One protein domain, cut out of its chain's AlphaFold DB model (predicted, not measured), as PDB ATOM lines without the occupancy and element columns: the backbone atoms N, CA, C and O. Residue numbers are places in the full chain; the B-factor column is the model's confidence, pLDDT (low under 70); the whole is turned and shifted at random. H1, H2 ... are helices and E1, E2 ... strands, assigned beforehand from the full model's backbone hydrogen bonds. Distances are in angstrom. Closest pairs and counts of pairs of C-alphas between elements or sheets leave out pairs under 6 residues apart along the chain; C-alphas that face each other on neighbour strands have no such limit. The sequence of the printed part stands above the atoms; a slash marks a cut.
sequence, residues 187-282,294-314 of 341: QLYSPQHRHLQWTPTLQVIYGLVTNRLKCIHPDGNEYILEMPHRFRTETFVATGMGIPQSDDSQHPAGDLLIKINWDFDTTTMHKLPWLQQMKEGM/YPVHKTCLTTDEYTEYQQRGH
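This is residues 187 to 282 and 294 to 314 of the 341 residues of an uncharacterized protein of Chromatiaceae bacterium (UniProt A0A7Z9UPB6). Two small three-stranded sheets, E1 E6 E5 and E3 E4 E8, lie loosely face to face with their strands crossed, and come nearest to each other where E5 and E8 stand. E1 and E6 run on into E2 and E7, a parallel pair that lengthens the first sheet toward H1; residues 276 to 282 stick out at that end, the loop of residues 239 to 255 reaches out at the opposite end, and H2 grazes the first sheet at E5. The printed part has 117 residues with eight named strands and two named helices, in the order E1 E2 E3 E4 E5 E6 E7 H1 E8 H2; both three-stranded sheets are mixed. The class is mixed, helices and strands, with 50 residues in named elements, under half of the printed part. The whole is loose, with a radius of gyration of the C-alphas of 17.0 A, and elongated, spanning 56 by 29 by 26 A.

E1 covers residues 196 to 198, beginning at C-alpha 196 at (3.732, 6.722, 46.774), and E2 covers residues 201 to 203. E3, residues 212 to 216, is 13.1 A long, and E4, residues 222 to 226, is 13.2 A long. E5, residues 235 to 238, measures 10.4 A, and E6, residues 256 to 259, 9.7 A. E7 covers residues 261 to 263. H1, residues 273 to 281, is 12.3 A long and ends at C-alpha 281 at (31.281, -20.529, 51.302). E8 covers residues 297 to 299. H2, residues 303 to 313, is 15.3 A long and ends at C-alpha 313 at (-1.191, 4.778, 27.556).

In the sheet E1 E6 E5, E6 is the inner strand. E1 and E6 are parallel at 29 degrees, with N 198 and O 257 2.8 A apart, within hydrogen-bond range. E5 and E6 form a hairpin, antiparallel at 157 degrees, with N 258 and O 236 at 2.8 A. Residues 187 to 188 pair with residues 196 to 197 of E1, antiparallel. E1 runs on into E2 at 28 degrees, and E6 into E7 at 32 degrees. E2 and E7 are parallel at 31 degrees, with N 202 and O 261 at 2.9 A. In the other sheet, E3 and E4 form a hairpin, antiparallel at 154 degrees, with N 215 and O 223 at 2.8 A. E4 and E8 are parallel at 37 degrees, with N 226 and O 298 at 3.0 A. Between the sheets, the closest C-alphas of E5 and E8 are those of Ala 238 and Thr 299, 6.9 A apart. E3 is apart from E5 and E6. Residues 301 to 302 pair with residues 236 to 237 of E5, antiparallel. H2 is on the sheet E1 E6 E5 but only grazes it, with its residues 303 to 306; the closest C-alphas of H2 and E5 are those of Thr 303 and Phe 236, 5.5 A apart. H1 is on neither three-stranded sheet, and it is apart from H2. In H1 and H2 every O i to N i+4 pair is within hydrogen-bond range.

The two C-alphas farthest apart, those of Asp 248 and Glu 280, are 57.0 A apart. Residues 283 to 293 are cut out, and C-alphas 282 and 294 are 26.9 A apart across the cut, which falls in the link from H1 to E8. The link from E5 to E6, 17 residues, is long. The mean pLDDT of the printed part is 75.0, and 43 residues are under 70, among them residues 204 to 210 and 265 to 282.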
ATOM      1  N   GLN A 187       6.485   7.641  52.022       90.31
ATOM      2  CA  GLN A 187       5.894   8.970  51.958       90.31
ATOM      3  C   GLN A 187       4.880   9.045  50.817       90.31
ATOM      4  O   GLN A 187       4.944   8.283  49.846       90.31
ATOM      5  N   LEU A 188       3.937   9.982  50.911       88.25
ATOM      6  CA  LEU A 188       3.187  10.383  49.726       88.25
ATOM      7  C   LEU A 188       4.115  11.165  48.814       88.25
ATOM      8  O   LEU A 188       4.743  12.126  49.247       88.25
ATOM      9  N   TYR A 189       4.160  10.777  47.546       84.38
ATOM     10  CA  TYR A 189       4.993  11.480  46.584       84.38
ATOM     11  C   TYR A 189       4.458  12.895  46.305       84.38
ATOM     12  O   TYR A 189       5.214  13.855  46.217       84.38
ATOM     13  N   SER A 190       3.136  13.037  46.193       79.00
ATOM     14  CA  SER A 190       2.487  14.340  46.064       79.00
ATOM     15  C   SER A 190       1.170  14.346  46.835       79.00
ATOM     16  O   SER A 190       0.383  13.415  46.666       79.00
ATOM     17  N   PRO A 191       0.865  15.408  47.606       68.00
ATOM     18  CA  PRO A 191      -0.417  15.554  48.300       68.00
ATOM     19  C   PRO A 191      -1.629  15.552  47.358       68.00
ATOM     20  O   PRO A 191      -2.754  15.299  47.779       68.00
ATOM     21  N   GLN A 192      -1.407  15.877  46.082       67.50
ATOM     22  CA  GLN A 192      -2.452  15.963  45.064       67.50
ATOM     23  C   GLN A 192      -2.620  14.666  44.275       67.50
ATOM     24  O   GLN A 192      -3.624  14.499  43.582       67.50
ATOM     25  N   HIS A 193      -1.641  13.766  44.343       72.56
ATOM     26  CA  HIS A 193      -1.619  12.565  43.527       72.56
ATOM     27  C   HIS A 193      -1.696  11.309  44.384       72.56
ATOM     28  O   HIS A 193      -1.466  11.305  45.587       72.56
ATOM     29  N   ARG A 194      -2.010  10.197  43.728       82.50
ATOM     30  CA  ARG A 194      -2.153   8.888  44.374       82.50
ATOM     31  C   ARG A 194      -0.839   8.112  44.439       82.50
ATOM     32  O   ARG A 194      -0.837   6.912  44.698       82.50
ATOM     33  N   HIS A 195       0.259   8.792  44.137       88.44
ATOM     34  CA  HIS A 195       1.578   8.204  44.011       88.44
ATOM     35  C   HIS A 195       2.256   8.095  45.373       88.44
ATOM     36  O   HIS A 195       2.187   9.011  46.195       88.44
ATOM     37  N   LEU A 196       2.929   6.971  45.585       91.25
ATOM     38  CA  LEU A 196       3.732   6.722  46.774       91.25
ATOM     39  C   LEU A 196       5.211   6.872  46.434       91.25
ATOM     40  O   LEU A 196       5.619   6.642  45.297       91.25
ATOM     41  N   GLN A 197       6.000   7.239  47.433       91.81
ATOM     42  CA  GLN A 197       7.451   7.197  47.384       91.81
ATOM     43  C   GLN A 197       7.950   6.239  48.463       91.81
ATOM     44  O   GLN A 197       7.552   6.355  49.623       91.81
ATOM     45  N   TRP A 198       8.833   5.323  48.078       92.94
ATOM     46  CA  TRP A 198       9.550   4.447  48.994       92.94
ATOM     47  C   TRP A 198      11.056   4.632  48.833       92.94
ATOM     48  O   TRP A 198      11.583   4.503  47.725       92.94
ATOM     49  N   THR A 199      11.751   4.940  49.928       90.94
ATOM     50  CA  THR A 199      13.199   5.167  49.959       90.94
ATOM     51  C   THR A 199      13.935   4.120  50.799       90.94
ATOM     52  O   THR A 199      14.344   4.428  51.921       90.94
ATOM     53  N   PRO A 200      14.106   2.880  50.304       88.88
ATOM     54  CA  PRO A 200      14.840   1.855  51.035       88.88
ATOM     55  C   PRO A 200      16.335   2.162  51.067       88.88
ATOM     56  O   PRO A 200      16.920   2.558  50.054       88.88
ATOM     57  N   THR A 201      16.970   1.904  52.211       85.38
ATOM     58  CA  THR A 201      18.433   1.935  52.310       85.38
ATOM     59  C   THR A 201      19.007   0.556  51.997       85.38
ATOM     60  O   THR A 201      18.693  -0.422  52.673       85.38
ATOM     61  N   LEU A 202      19.842   0.469  50.960       79.31
ATOM     62  CA  LEU A 202      20.496  -0.771  50.546       79.31
ATOM     63  C   LEU A 202      22.002  -0.667  50.728       79.31
ATOM     64  O   LEU A 202      22.651   0.213  50.161       79.31
ATOM     65  N   GLN A 203      22.553  -1.621  51.469       73.31
ATOM     66  CA  GLN A 203      23.991  -1.751  51.640       73.31
ATOM     67  C   GLN A 203      24.622  -2.403  50.413       73.31
ATOM     68  O   GLN A 203      24.190  -3.469  49.964       73.31
ATOM     69  N   VAL A 204      25.668  -1.778  49.877       69.56
ATOM     70  CA  VAL A 204      26.413  -2.314  48.734       69.56
ATOM     71  C   VAL A 204      27.573  -3.158  49.229       69.56
ATOM     72  O   VAL A 204      28.522  -2.657  49.824       69.56
ATOM     73  N   ILE A 205      27.539  -4.454  48.919       61.22
ATOM     74  CA  ILE A 205      28.515  -5.416  49.432       61.22
ATOM     75  C   ILE A 205      29.345  -5.952  48.280       61.22
ATOM     76  O   ILE A 205      28.846  -6.681  47.428       61.22
ATOM     77  N   TYR A 206      30.621  -5.559  48.221       51.41
ATOM     78  CA  TYR A 206      31.552  -5.953  47.151       51.41
ATOM     79  C   TYR A 206      31.024  -5.686  45.725       51.41
ATOM     80  O   TYR A 206      31.368  -6.388  44.777       51.41
ATOM     81  N   GLY A 207      30.154  -4.682  45.559       58.72
ATOM     82  CA  GLY A 207      29.515  -4.371  44.278       58.72
ATOM     83  C   GLY A 207      28.443  -5.374  43.827       58.72
ATOM     84  O   GLY A 207      27.895  -5.195  42.737       58.72
ATOM     85  N   LEU A 208      28.130  -6.382  44.650       60.16
ATOM     86  CA  LEU A 208      27.004  -7.289  44.468       60.16
ATOM     87  C   LEU A 208      25.754  -6.634  45.054       60.16
ATOM     88  O   LEU A 208      25.687  -6.331  46.244       60.16
ATOM     89  N   VAL A 209      24.763  -6.425  44.198       63.69
ATOM     90  CA  VAL A 209      23.421  -6.008  44.591       63.69
ATOM     91  C   VAL A 209      22.459  -7.022  43.998       63.69
ATOM     92  O   VAL A 209      22.609  -7.429  42.846       63.69
ATOM     93  N   THR A 210      21.489  -7.467  44.787       69.62
ATOM     94  CA  THR A 210      20.411  -8.312  44.284       69.62
ATOM     95  C   THR A 210      19.464  -7.466  43.437       69.62
ATOM     96  O   THR A 210      18.960  -6.454  43.906       69.62
ATOM     97  N   ASN A 211      19.126  -7.914  42.226       75.69
ATOM     98  CA  ASN A 211      18.122  -7.242  41.382       75.69
ATOM     99  C   ASN A 211      16.680  -7.411  41.901       75.69
ATOM    100  O   ASN A 211      15.729  -7.087  41.200       75.69
ATOM    101  N   ARG A 212      16.493  -7.970  43.097       79.75
ATOM    102  CA  ARG A 212      15.194  -8.205  43.728       79.75
ATOM    103  C   ARG A 212      15.167  -7.515  45.077       79.75
ATOM    104  O   ARG A 212      16.086  -7.707  45.872       79.75
ATOM    105  N   LEU A 213      14.105  -6.761  45.332       83.50
ATOM    106  CA  LEU A 213      13.859  -6.077  46.595       83.50
ATOM    107  C   LEU A 213      12.600  -6.631  47.245       83.50
ATOM    108  O   LEU A 213      11.551  -6.714  46.607       83.50
ATOM    109  N   LYS A 214      12.702  -6.981  48.528       85.50
ATOM    110  CA  LYS A 214      11.536  -7.300  49.349       85.50
ATOM    111  C   LYS A 214      10.922  -5.989  49.844       85.50
ATOM    112  O   LYS A 214      11.575  -5.235  50.557       85.50
ATOM    113  N   CYS A 215       9.675  -5.737  49.474       86.50
ATOM    114  CA  CYS A 215       8.919  -4.541  49.826       86.50
ATOM    115  C   CYS A 215       7.743  -4.926  50.729       86.50
ATOM    116  O   CYS A 215       6.878  -5.692  50.314       86.50
ATOM    117  N   ILE A 216       7.681  -4.372  51.942       88.94
ATOM    118  CA  ILE A 216       6.487  -4.448  52.796       88.94
ATOM    119  C   ILE A 216       5.683  -3.178  52.536       88.94
ATOM    120  O   ILE A 216       6.028  -2.105  53.029       88.94
ATOM    121  N   HIS A 217       4.648  -3.287  51.712       89.75
ATOM    122  CA  HIS A 217       3.901  -2.125  51.247       89.75
ATOM    123  C   HIS A 217       2.898  -1.639  52.322       89.75
ATOM    124  O   HIS A 217       2.459  -2.424  53.173       89.75
ATOM    125  N   PRO A 218       2.505  -0.346  52.336       89.38
ATOM    126  CA  PRO A 218       1.561   0.191  53.316       89.38
ATOM    127  C   PRO A 218       0.195  -0.504  53.356       89.38
ATOM    128  O   PRO A 218      -0.466  -0.429  54.388       89.38
ATOM    129  N   ASP A 219      -0.206  -1.232  52.309       86.81
ATOM    130  CA  ASP A 219      -1.402  -2.099  52.275       86.81
ATOM    131  C   ASP A 219      -1.298  -3.332  53.199       86.81
ATOM    132  O   ASP A 219      -2.316  -3.879  53.610       86.81
ATOM    133  N   GLY A 220      -0.081  -3.711  53.602       85.44
ATOM    134  CA  GLY A 220       0.211  -4.854  54.471       85.44
ATOM    135  C   GLY A 220       0.662  -6.109  53.758       85.44
ATOM    136  O   GLY A 220       0.984  -7.079  54.438       85.44
ATOM    137  N   ASN A 221       0.726  -6.071  52.434       86.88
ATOM    138  CA  ASN A 221       1.218  -7.174  51.639       86.88
ATOM    139  C   ASN A 221       2.732  -7.056  51.438       86.88
ATOM    140  O   ASN A 221       3.320  -5.969  51.458       86.88
ATOM    141  N   GLU A 222       3.364  -8.208  51.239       87.38
ATOM    142  CA  GLU A 222       4.770  -8.296  50.871       87.38
ATOM    143  C   GLU A 222       4.884  -8.515  49.365       87.38
ATOM    144  O   GLU A 222       4.246  -9.410  48.817       87.38
ATOM    145  N   TYR A 223       5.727  -7.721  48.714       86.56
ATOM    146  CA  TYR A 223       5.978  -7.787  47.280       86.56
ATOM    147  C   TYR A 223       7.460  -8.020  47.007       86.56
ATOM    148  O   TYR A 223       8.327  -7.522  47.732       86.56
ATOM    149  N   ILE A 224       7.754  -8.738  45.922       87.12
ATOM    150  CA  ILE A 224       9.106  -8.825  45.362       87.12
ATOM    151  C   ILE A 224       9.162  -7.926  44.131       87.12
ATOM    152  O   ILE A 224       8.491  -8.183  43.127       87.12
ATOM    153  N   LEU A 225       9.973  -6.874  44.220       86.62
ATOM    154  CA  LEU A 225      10.164  -5.890  43.160       86.62
ATOM    155  C   LEU A 225      11.451  -6.210  42.406       86.62
ATOM    156  O   LEU A 225      12.524  -6.275  43.007       86.62
ATOM    157  N   GLU A 226      11.343  -6.434  41.098       84.00
ATOM    158  CA  GLU A 226      12.496  -6.708  40.242       84.00
ATOM    159  C   GLU A 226      13.020  -5.406  39.633       84.00
ATOM    160  O   GLU A 226      12.329  -4.742  38.856       84.00
ATOM    161  N   MET A 227      14.252  -5.049  39.995       81.06
ATOM    162  CA  MET A 227      14.938  -3.864  39.497       81.06
ATOM    163  C   MET A 227      15.258  -4.017  38.001       81.06
ATOM    164  O   MET A 227      15.703  -5.091  37.569       81.06
ATOM    165  N   PRO A 228      15.080  -2.953  37.197       80.06
ATOM    166  CA  PRO A 228      15.448  -2.984  35.789       80.06
ATOM    167  C   PRO A 228      16.958  -3.226  35.630       80.06
ATOM    168  O   PRO A 228      17.780  -2.739  36.402       80.06
ATOM    169  N   HIS A 229      17.340  -4.006  34.615       61.56
ATOM    170  CA  HIS A 229      18.720  -4.488  34.435       61.56
ATOM    171  C   HIS A 229      19.716  -3.399  33.997       61.56
ATOM    172  O   HIS A 229      20.929  -3.620  34.023       61.56
ATOM    173  N   ARG A 230      19.226  -2.241  33.540       57.19
ATOM    174  CA  ARG A 230      20.068  -1.156  33.032       57.19
ATOM    175  C   ARG A 230      20.458  -0.211  34.155       57.19
ATOM    176  O   ARG A 230      19.681   0.656  34.523       57.19
ATOM    177  N   PHE A 231      21.717  -0.346  34.570       53.03
ATOM    178  CA  PHE A 231      22.434   0.529  35.495       53.03
ATOM    179  C   PHE A 231      21.833   0.564  36.904       53.03
ATOM    180  O   PHE A 231      20.661   0.293  37.125       53.03
ATOM    181  N   ARG A 232      22.679   0.847  37.897       61.78
ATOM    182  CA  ARG A 232      22.279   1.044  39.296       61.78
ATOM    183  C   ARG A 232      21.493   2.353  39.397       61.78
ATOM    184  O   ARG A 232      21.998   3.339  39.919       61.78
ATOM    185  N   THR A 233      20.308   2.395  38.798       61.59
ATOM    186  CA  THR A 233      19.437   3.561  38.811       61.59
ATOM    187  C   THR A 233      19.063   3.845  40.254       61.59
ATOM    188  O   THR A 233      18.542   2.969  40.945       61.59
ATOM    189  N   GLU A 234      19.326   5.067  40.704       70.31
ATOM    190  CA  GLU A 234      18.899   5.530  42.025       70.31
ATOM    191  C   GLU A 234      17.374   5.524  42.145       70.31
ATOM    192  O   GLU A 234      16.852   5.355  43.241       70.31
ATOM    193  N   THR A 235      16.657   5.675  41.024       84.25
ATOM    194  CA  THR A 235      15.195   5.719  40.994       84.25
ATOM    195  C   THR A 235      14.580   4.867  39.891       84.25
ATOM    196  O   THR A 235      15.095   4.791  38.776       84.25
ATOM    197  N   PHE A 236      13.459   4.224  40.206       88.00
ATOM    198  CA  PHE A 236      12.633   3.462  39.266       88.00
ATOM    199  C   PHE A 236      11.186   3.409  39.760       88.00
ATOM    200  O   PHE A 236      10.891   3.782  40.895       88.00
ATOM    201  N   VAL A 237      10.268   2.973  38.899       89.25
ATOM    202  CA  VAL A 237       8.825   3.047  39.158       89.25
ATOM    203  C   VAL A 237       8.182   1.667  39.072       89.25
ATOM    204  O   VAL A 237       8.386   0.928  38.109       89.25
ATOM    205  N   ALA A 238       7.363   1.323  40.066       89.19
ATOM    206  CA  ALA A 238       6.450   0.186  40.009       89.19
ATOM    207  C   ALA A 238       5.025   0.687  39.724       89.19
ATOM    208  O   ALA A 238       4.407   1.382  40.535       89.19
ATOM    209  N   THR A 239       4.497   0.341  38.550       87.50
ATOM    210  CA  THR A 239       3.180   0.808  38.100       87.50
ATOM    211  C   THR A 239       2.039   0.131  38.864       87.50
ATOM    212  O   THR A 239       2.071  -1.087  39.079       87.50
ATOM    213  N   GLY A 240       1.003   0.890  39.222       85.56
ATOM    214  CA  GLY A 240      -0.189   0.395  39.920       85.56
ATOM    215  C   GLY A 240       0.047  -0.007  41.380       85.56
ATOM    216  O   GLY A 240      -0.778  -0.718  41.946       85.56
ATOM    217  N   MET A 241       1.180   0.390  41.966       87.25
ATOM    218  CA  MET A 241       1.563   0.109  43.358       87.25
ATOM    219  C   MET A 241       1.504   1.344  44.271       87.25
ATOM    220  O   MET A 241       2.124   1.372  45.326       87.25
ATOM    221  N   GLY A 242       0.804   2.398  43.857       87.12
ATOM    222  CA  GLY A 242       0.492   3.538  44.713       87.12
ATOM    223  C   GLY A 242      -0.748   3.279  45.570       87.12
ATOM    224  O   GLY A 242      -1.084   2.147  45.912       87.12
ATOM    225  N   ILE A 243      -1.480   4.344  45.890       87.12
ATOM    226  CA  ILE A 243      -2.751   4.218  46.606       87.12
ATOM    227  C   ILE A 243      -3.743   3.427  45.734       87.12
ATOM    228  O   ILE A 243      -3.939   3.795  44.567       87.12
ATOM    229  N   PRO A 244      -4.396   2.382  46.280       82.06
ATOM    230  CA  PRO A 244      -5.350   1.576  45.532       82.06
ATOM    231  C   PRO A 244      -6.558   2.408  45.104       82.06
ATOM    232  O   PRO A 244      -6.940   3.373  45.773       82.06
ATOM    233  N   GLN A 245      -7.164   2.011  43.985       78.50
ATOM    234  CA  GLN A 245      -8.451   2.539  43.542       78.50
ATOM    235  C   GLN A 245      -9.512   2.271  44.617       78.50
ATOM    236  O   GLN A 245      -9.598   1.154  45.115       78.50
ATOM    237  N   SER A 246     -10.294   3.289  44.991       72.06
ATOM    238  CA  SER A 246     -11.498   3.050  45.787       72.06
ATOM    239  C   SER A 246     -12.614   2.614  44.845       72.06
ATOM    240  O   SER A 246     -12.672   3.118  43.718       72.06
ATOM    241  N   ASP A 247     -13.499   1.734  45.312       66.56
ATOM    242  CA  ASP A 247     -14.618   1.200  44.520       66.56
ATOM    243  C   ASP A 247     -15.497   2.309  43.910       66.56
ATOM    244  O   ASP A 247     -15.981   2.180  42.788       66.56
ATOM    245  N   ASP A 248     -15.626   3.442  44.609       63.72
ATOM    246  CA  ASP A 248     -16.419   4.598  44.173       63.72
ATOM    247  C   ASP A 248     -15.680   5.540  43.201       63.72
ATOM    248  O   ASP A 248     -16.295   6.406  42.573       63.72
ATOM    249  N   SER A 249     -14.353   5.422  43.074       62.31
ATOM    250  CA  SER A 249     -13.545   6.343  42.265       62.31
ATOM    251  C   SER A 249     -13.313   5.813  40.850       62.31
ATOM    252  O   SER A 249     -12.877   4.684  40.656       62.31
ATOM    253  N   GLN A 250     -13.500   6.668  39.838       64.62
ATOM    254  CA  GLN A 250     -13.059   6.386  38.458       64.62
ATOM    255  C   GLN A 250     -11.541   6.540  38.276       64.62
ATOM    256  O   GLN A 250     -11.003   6.283  37.200       64.62
ATOM    257  N   HIS A 251     -10.839   7.005  39.309       65.62
ATOM    258  CA  HIS A 251      -9.409   7.230  39.235       65.62
ATOM    259  C   HIS A 251      -8.664   5.893  39.344       65.62
ATOM    260  O   HIS A 251      -8.940   5.127  40.268       65.62
ATOM    261  N   PRO A 252      -7.685   5.620  38.467       73.81
ATOM    262  CA  PRO A 252      -6.874   4.412  38.560       73.81
ATOM    263  C   PRO A 252      -6.016   4.424  39.831       73.81
ATOM    264  O   PRO A 252      -5.793   5.481  40.437       73.81
ATOM    265  N   ALA A 253      -5.526   3.246  40.217       82.88
ATOM    266  CA  ALA A 253      -4.508   3.124  41.254       82.88
ATOM    267  C   ALA A 253      -3.293   4.000  40.913       82.88
ATOM    268  O   ALA A 253      -2.955   4.192  39.742       82.88
ATOM    269  N   GLY A 254      -2.660   4.554  41.945       86.25
ATOM    270  CA  GLY A 254      -1.419   5.292  41.758       86.25
ATOM    271  C   GLY A 254      -0.239   4.381  41.432       86.25
ATOM    272  O   GLY A 254      -0.337   3.156  41.436       86.25
ATOM    273  N   ASP A 255       0.909   5.009  41.228       89.69
ATOM    274  CA  ASP A 255       2.197   4.355  40.972       89.69
ATOM    275  C   ASP A 255       3.162   4.577  42.145       89.69
ATOM    276  O   ASP A 255       3.024   5.552  42.889       89.69
ATOM    277  N   LEU A 256       4.135   3.681  42.302       91.69
ATOM    278  CA  LEU A 256       5.147   3.730  43.355       91.69
ATOM    279  C   LEU A 256       6.495   4.158  42.778       91.69
ATOM    280  O   LEU A 256       7.079   3.426  41.978       91.69
ATOM    281  N   LEU A 257       7.006   5.304  43.220       91.38
ATOM    282  CA  LEU A 257       8.387   5.711  42.987       91.38
ATOM    283  C   LEU A 257       9.287   5.081  44.043       91.38
ATOM    284  O   LEU A 257       9.062   5.230  45.242       91.38
ATOM    285  N   ILE A 258      10.330   4.407  43.590       90.88
ATOM    286  CA  ILE A 258      11.290   3.726  44.446       90.88
ATOM    287  C   ILE A 258      12.607   4.458  44.281       90.88
ATOM    288  O   ILE A 258      13.131   4.530  43.171       90.88
ATOM    289  N   LYS A 259      13.118   5.027  45.372       89.75
ATOM    290  CA  LYS A 259      14.380   5.765  45.403       89.75
ATOM    291  C   LYS A 259      15.353   5.078  46.348       89.75
ATOM    292  O   LYS A 259      15.245   5.213  47.560       89.75
ATOM    293  N   ILE A 260      16.310   4.342  45.808       87.19
ATOM    294  CA  ILE A 260      17.290   3.635  46.627       87.19
ATOM    295  C   ILE A 260      18.256   4.641  47.248       87.19
ATOM    296  O   ILE A 260      18.901   5.417  46.543       87.19
ATOM    297  N   ASN A 261      18.393   4.572  48.568       85.56
ATOM    298  CA  ASN A 261      19.498   5.186  49.282       85.56
ATOM    299  C   ASN A 261      20.641   4.165  49.391       85.56
ATOM    300  O   ASN A 261      20.506   3.146  50.070       85.56
ATOM    301  N   TRP A 262      21.746   4.395  48.685       81.19
ATOM    302  CA  TRP A 262      22.880   3.473  48.692       81.19
ATOM    303  C   TRP A 262      23.792   3.748  49.884       81.19
ATOM    304  O   TRP A 262      24.413   4.806  49.971       81.19
ATOM    305  N   ASP A 263      23.913   2.763  50.767       78.56
ATOM    306  CA  ASP A 263      24.878   2.782  51.858       78.56
ATOM    307  C   ASP A 263      26.136   2.008  51.441       78.56
ATOM    308  O   ASP A 263      26.112   0.796  51.206       78.56
ATOM    309  N   PHE A 264      27.243   2.733  51.296       71.56
ATOM    310  CA  PHE A 264      28.545   2.189  50.909       71.56
ATOM    311  C   PHE A 264      29.485   2.007  52.108       71.56
ATOM    312  O   PHE A 264      30.689   1.828  51.903       71.56
ATOM    313  N   ASP A 265      28.996   2.088  53.351       63.81
ATOM    314  CA  ASP A 265      29.868   2.037  54.521       63.81
ATOM    315  C   ASP A 265      30.563   0.671  54.683       63.81
ATOM    316  O   ASP A 265      30.037  -0.311  55.208       63.81
ATOM    317  N   THR A 266      31.817   0.621  54.235       57.69
ATOM    318  CA  THR A 266      32.698  -0.550  54.345       57.69
ATOM    319  C   THR A 266      33.243  -0.790  55.759       57.69
ATOM    320  O   THR A 266      33.825  -1.847  56.013       57.69
ATOM    321  N   THR A 267      33.082   0.148  56.701       60.34
ATOM    322  CA  THR A 267      33.774   0.087  58.004       60.34
ATOM    323  C   THR A 267      33.147  -0.907  58.985       60.34
ATOM    324  O   THR A 267      33.852  -1.536  59.780       60.34
ATOM    325  N   THR A 268      31.832  -1.119  58.912       58.44
ATOM    326  CA  THR A 268      31.095  -2.095  59.735       58.44
ATOM    327  C   THR A 268      30.995  -3.478  59.088       58.44
ATOM    328  O   THR A 268      30.732  -4.460  59.785       58.44
ATOM    329  N   MET A 269      31.303  -3.599  57.792       53.09
ATOM    330  CA  MET A 269      31.190  -4.849  57.032       53.09
ATOM    331  C   MET A 269      32.029  -6.001  57.591       53.09
ATOM    332  O   MET A 269      31.577  -7.143  57.611       53.09
ATOM    333  N   HIS A 270      33.232  -5.723  58.101       57.19
ATOM    334  CA  HIS A 270      34.108  -6.749  58.684       57.19
ATOM    335  C   HIS A 270      33.524  -7.429  59.934       57.19
ATOM    336  O   HIS A 270      34.024  -8.476  60.343       57.19
ATOM    337  N   LYS A 271      32.485  -6.839  60.538       62.44
ATOM    338  CA  LYS A 271      31.820  -7.341  61.746       62.44
ATOM    339  C   LYS A 271      30.601  -8.215  61.436       62.44
ATOM    340  O   LYS A 271      30.043  -8.799  62.360       62.44
ATOM    341  N   LEU A 272      30.171  -8.303  60.172       62.78
ATOM    342  CA  LEU A 272      28.994  -9.076  59.780       62.78
ATOM    343  C   LEU A 272      29.332 -10.583  59.733       62.78
ATOM    344  O   LEU A 272      30.149 -10.991  58.902       62.78
ATOM    345  N   PRO A 273      28.697 -11.434  60.568       61.97
ATOM    346  CA  PRO A 273      29.036 -12.861  60.673       61.97
ATOM    347  C   PRO A 273      28.858 -13.629  59.360       61.97
ATOM    348  O   PRO A 273      29.644 -14.510  59.018       61.97
ATOM    349  N   TRP A 274      27.846 -13.255  58.577       62.94
ATOM    350  CA  TRP A 274      27.563 -13.886  57.293       62.94
ATOM    351  C   TRP A 274      28.621 -13.554  56.226       62.94
ATOM    352  O   TRP A 274      28.799 -14.333  55.299       62.94
ATOM    353  N   LEU A 275      29.368 -12.447  56.357       58.59
ATOM    354  CA  LEU A 275      30.438 -12.080  55.421       58.59
ATOM    355  C   LEU A 275      31.666 -12.993  55.587       58.59
ATOM    356  O   LEU A 275      32.354 -13.295  54.612       58.59
ATOM    357  N   GLN A 276      31.927 -13.460  56.814       62.53
ATOM    358  CA  GLN A 276      32.942 -14.483  57.096       62.53
ATOM    359  C   GLN A 276      32.511 -15.837  56.515       62.53
ATOM    360  O   GLN A 276      33.269 -16.447  55.765       62.53
ATOM    361  N   GLN A 277      31.250 -16.224  56.736       62.47
ATOM    362  CA  GLN A 277      30.664 -17.435  56.148       62.47
ATOM    363  C   GLN A 277      30.626 -17.391  54.615       62.47
ATOM    364  O   GLN A 277      30.837 -18.407  53.963       62.47
ATOM    365  N   MET A 278      30.393 -16.222  54.011       58.12
ATOM    366  CA  MET A 278      30.367 -16.067  52.557       58.12
ATOM    367  C   MET A 278      31.769 -16.190  51.951       58.12
ATOM    368  O   MET A 278      31.912 -16.826  50.912       58.12
ATOM    369  N   LYS A 279      32.810 -15.653  52.610       60.34
ATOM    370  CA  LYS A 279      34.215 -15.857  52.206       60.34
ATOM    371  C   LYS A 279      34.625 -17.329  52.260       60.34
ATOM    372  O   LYS A 279      35.352 -17.782  51.384       60.34
ATOM    373  N   GLU A 280      34.137 -18.066  53.251       61.16
ATOM    374  CA  GLU A 280      34.373 -19.509  53.398       61.16
ATOM    375  C   GLU A 280      33.495 -20.349  52.444       61.16
ATOM    376  O   GLU A 280      33.893 -21.429  52.011       61.16
ATOM    377  N   GLY A 281      32.319 -19.835  52.067       56.56
ATOM    378  CA  GLY A 281      31.281 -20.529  51.302       56.56
ATOM    379  C   GLY A 281      31.232 -20.250  49.796       56.56
ATOM    380  O   GLY A 281      30.348 -20.786  49.128       56.56
ATOM    381  N   MET A 282      32.161 -19.470  49.218       47.91
ATOM    382  CA  MET A 282      32.177 -19.126  47.775       47.91
ATOM    383  C   MET A 282      32.194 -20.340  46.815       47.91
ATOM    384  O   MET A 282      31.994 -20.170  45.612       47.91
ATOM    385  N   TYR A 294       5.789 -16.193  47.912       43.72
ATOM    386  CA  TYR A 294       5.671 -14.739  47.776       43.72
ATOM    387  C   TYR A 294       4.595 -14.357  46.752       43.72
ATOM    388  O   TYR A 294       4.734 -14.657  45.561       43.72
ATOM    389  N   PRO A 295       3.508 -13.703  47.186       49.00
ATOM    390  CA  PRO A 295       2.430 -13.324  46.300       49.00
ATOM    391  C   PRO A 295       2.873 -12.099  45.487       49.00
ATOM    392  O   PRO A 295       3.210 -11.059  46.032       49.00
ATOM    393  N   VAL A 296       2.822 -12.216  44.161       58.09
ATOM    394  CA  VAL A 296       2.966 -11.114  43.190       58.09
ATOM    395  C   VAL A 296       4.403 -10.582  43.004       58.09
ATOM    396  O   VAL A 296       4.859  -9.642  43.652       58.09
ATOM    397  N   HIS A 297       5.091 -11.132  41.999       58.06
ATOM    398  CA  HIS A 297       6.267 -10.506  41.388       58.06
ATOM    399  C   HIS A 297       5.844  -9.274  40.575       58.06
ATOM    400  O   HIS A 297       4.918  -9.354  39.762       58.06
ATOM    401  N   LYS A 298       6.531  -8.143  40.759       73.75
ATOM    402  CA  LYS A 298       6.309  -6.921  39.973       73.75
ATOM    403  C   LYS A 298       7.606  -6.483  39.304       73.75
ATOM    404  O   LYS A 298       8.614  -6.264  39.972       73.75
ATOM    405  N   THR A 299       7.562  -6.341  37.983       77.62
ATOM    406  CA  THR A 299       8.659  -5.768  37.199       77.62
ATOM    407  C   THR A 299       8.587  -4.251  37.246       77.62
ATOM    408  O   THR A 299       7.539  -3.670  36.952       77.62
ATOM    409  N   CYS A 300       9.693  -3.616  37.611       81.12
ATOM    410  CA  CYS A 300       9.799  -2.167  37.651       81.12
ATOM    411  C   CYS A 300      10.286  -1.594  36.315       81.12
ATOM    412  O   CYS A 300      11.012  -2.252  35.572       81.12
ATOM    413  N   LEU A 301       9.902  -0.348  36.045       81.56
ATOM    414  CA  LEU A 301      10.334   0.430  34.887       81.56
ATOM    415  C   LEU A 301      11.388   1.450  35.317       81.56
ATOM    416  O   LEU A 301      11.284   2.038  36.397       81.56
ATOM    417  N   THR A 302      12.374   1.709  34.464       83.06
ATOM    418  CA  THR A 302      13.221   2.903  34.608       83.06
ATOM    419  C   THR A 302      12.374   4.174  34.467       83.06
ATOM    420  O   THR A 302      11.266   4.138  33.929       83.06
ATOM    421  N   THR A 303      12.873   5.319  34.937       80.94
ATOM    422  CA  THR A 303      12.176   6.612  34.782       80.94
ATOM    423  C   THR A 303      11.880   6.939  33.316       80.94
ATOM    424  O   THR A 303      10.810   7.457  32.996       80.94
ATOM    425  N   ASP A 304      12.791   6.569  32.417       81.44
ATOM    426  CA  ASP A 304      12.662   6.806  30.979       81.44
ATOM    427  C   ASP A 304      11.603   5.871  30.367       81.44
ATOM    428  O   ASP A 304      10.685   6.329  29.685       81.44
ATOM    429  N   GLU A 305      11.642   4.571  30.693       81.94
ATOM    430  CA  GLU A 305      10.616   3.604  30.266       81.94
ATOM    431  C   GLU A 305       9.229   3.962  30.812       81.94
ATOM    432  O   GLU A 305       8.222   3.794  30.123       81.94
ATOM    433  N   TYR A 306       9.161   4.475  32.041       82.06
ATOM    434  CA  TYR A 306       7.919   4.953  32.637       82.06
ATOM    435  C   TYR A 306       7.370   6.178  31.894       82.06
ATOM    436  O   TYR A 306       6.164   6.262  31.652       82.06
ATOM    437  N   THR A 307       8.243   7.093  31.468       81.88
ATOM    438  CA  THR A 307       7.855   8.252  30.653       81.88
ATOM    439  C   THR A 307       7.249   7.799  29.323       81.88
ATOM    440  O   THR A 307       6.163   8.248  28.948       81.88
ATOM    441  N   GLU A 308       7.891   6.849  28.636       82.75
ATOM    442  CA  GLU A 308       7.348   6.253  27.409       82.75
ATOM    443  C   GLU A 308       6.016   5.527  27.652       82.75
ATOM    444  O   GLU A 308       5.083   5.643  26.853       82.75
ATOM    445  N   TYR A 309       5.907   4.788  28.758       80.81
ATOM    446  CA  TYR A 309       4.689   4.082  29.152       80.81
ATOM    447  C   TYR A 309       3.507   5.047  29.327       80.81
ATOM    448  O   TYR A 309       2.428   4.803  28.780       80.81
ATOM    449  N   GLN A 310       3.715   6.176  30.014       77.81
ATOM    450  CA  GLN A 310       2.679   7.201  30.196       77.81
ATOM    451  C   GLN A 310       2.237   7.812  28.859       77.81
ATOM    452  O   GLN A 310       1.042   8.007  28.637       77.81
ATOM    453  N   GLN A 311       3.176   8.056  27.939       76.75
ATOM    454  CA  GLN A 311       2.882   8.616  26.613       76.75
ATOM    455  C   GLN A 311       2.107   7.648  25.705       76.75
ATOM    456  O   GLN A 311       1.269   8.082  24.916       76.75
ATOM    457  N   ARG A 312       2.356   6.335  25.812       74.38
ATOM    458  CA  ARG A 312       1.653   5.305  25.022       74.38
ATOM    459  C   ARG A 312       0.259   4.971  25.565       74.38
ATOM    460  O   ARG A 312      -0.572   4.472  24.812       74.38
ATOM    461  N   GLY A 313       0.011   5.221  26.852       59.41
ATOM    462  CA  GLY A 313      -1.191   4.778  27.556       59.41
ATOM    463  C   GLY A 313      -2.462   5.593  27.291       59.41
ATOM    464  O   GLY A 313      -3.521   4.989  27.168       59.41
ATOM    465  N   HIS A 314      -2.410   6.934  27.211       49.00
ATOM    466  CA  HIS A 314      -3.616   7.776  27.084       49.00
ATOM    467  C   HIS A 314      -3.345   9.177  26.491       49.00
ATOM    468  O   HIS A 314      -2.389   9.849  26.856       49.00
TER     469      HIS A 314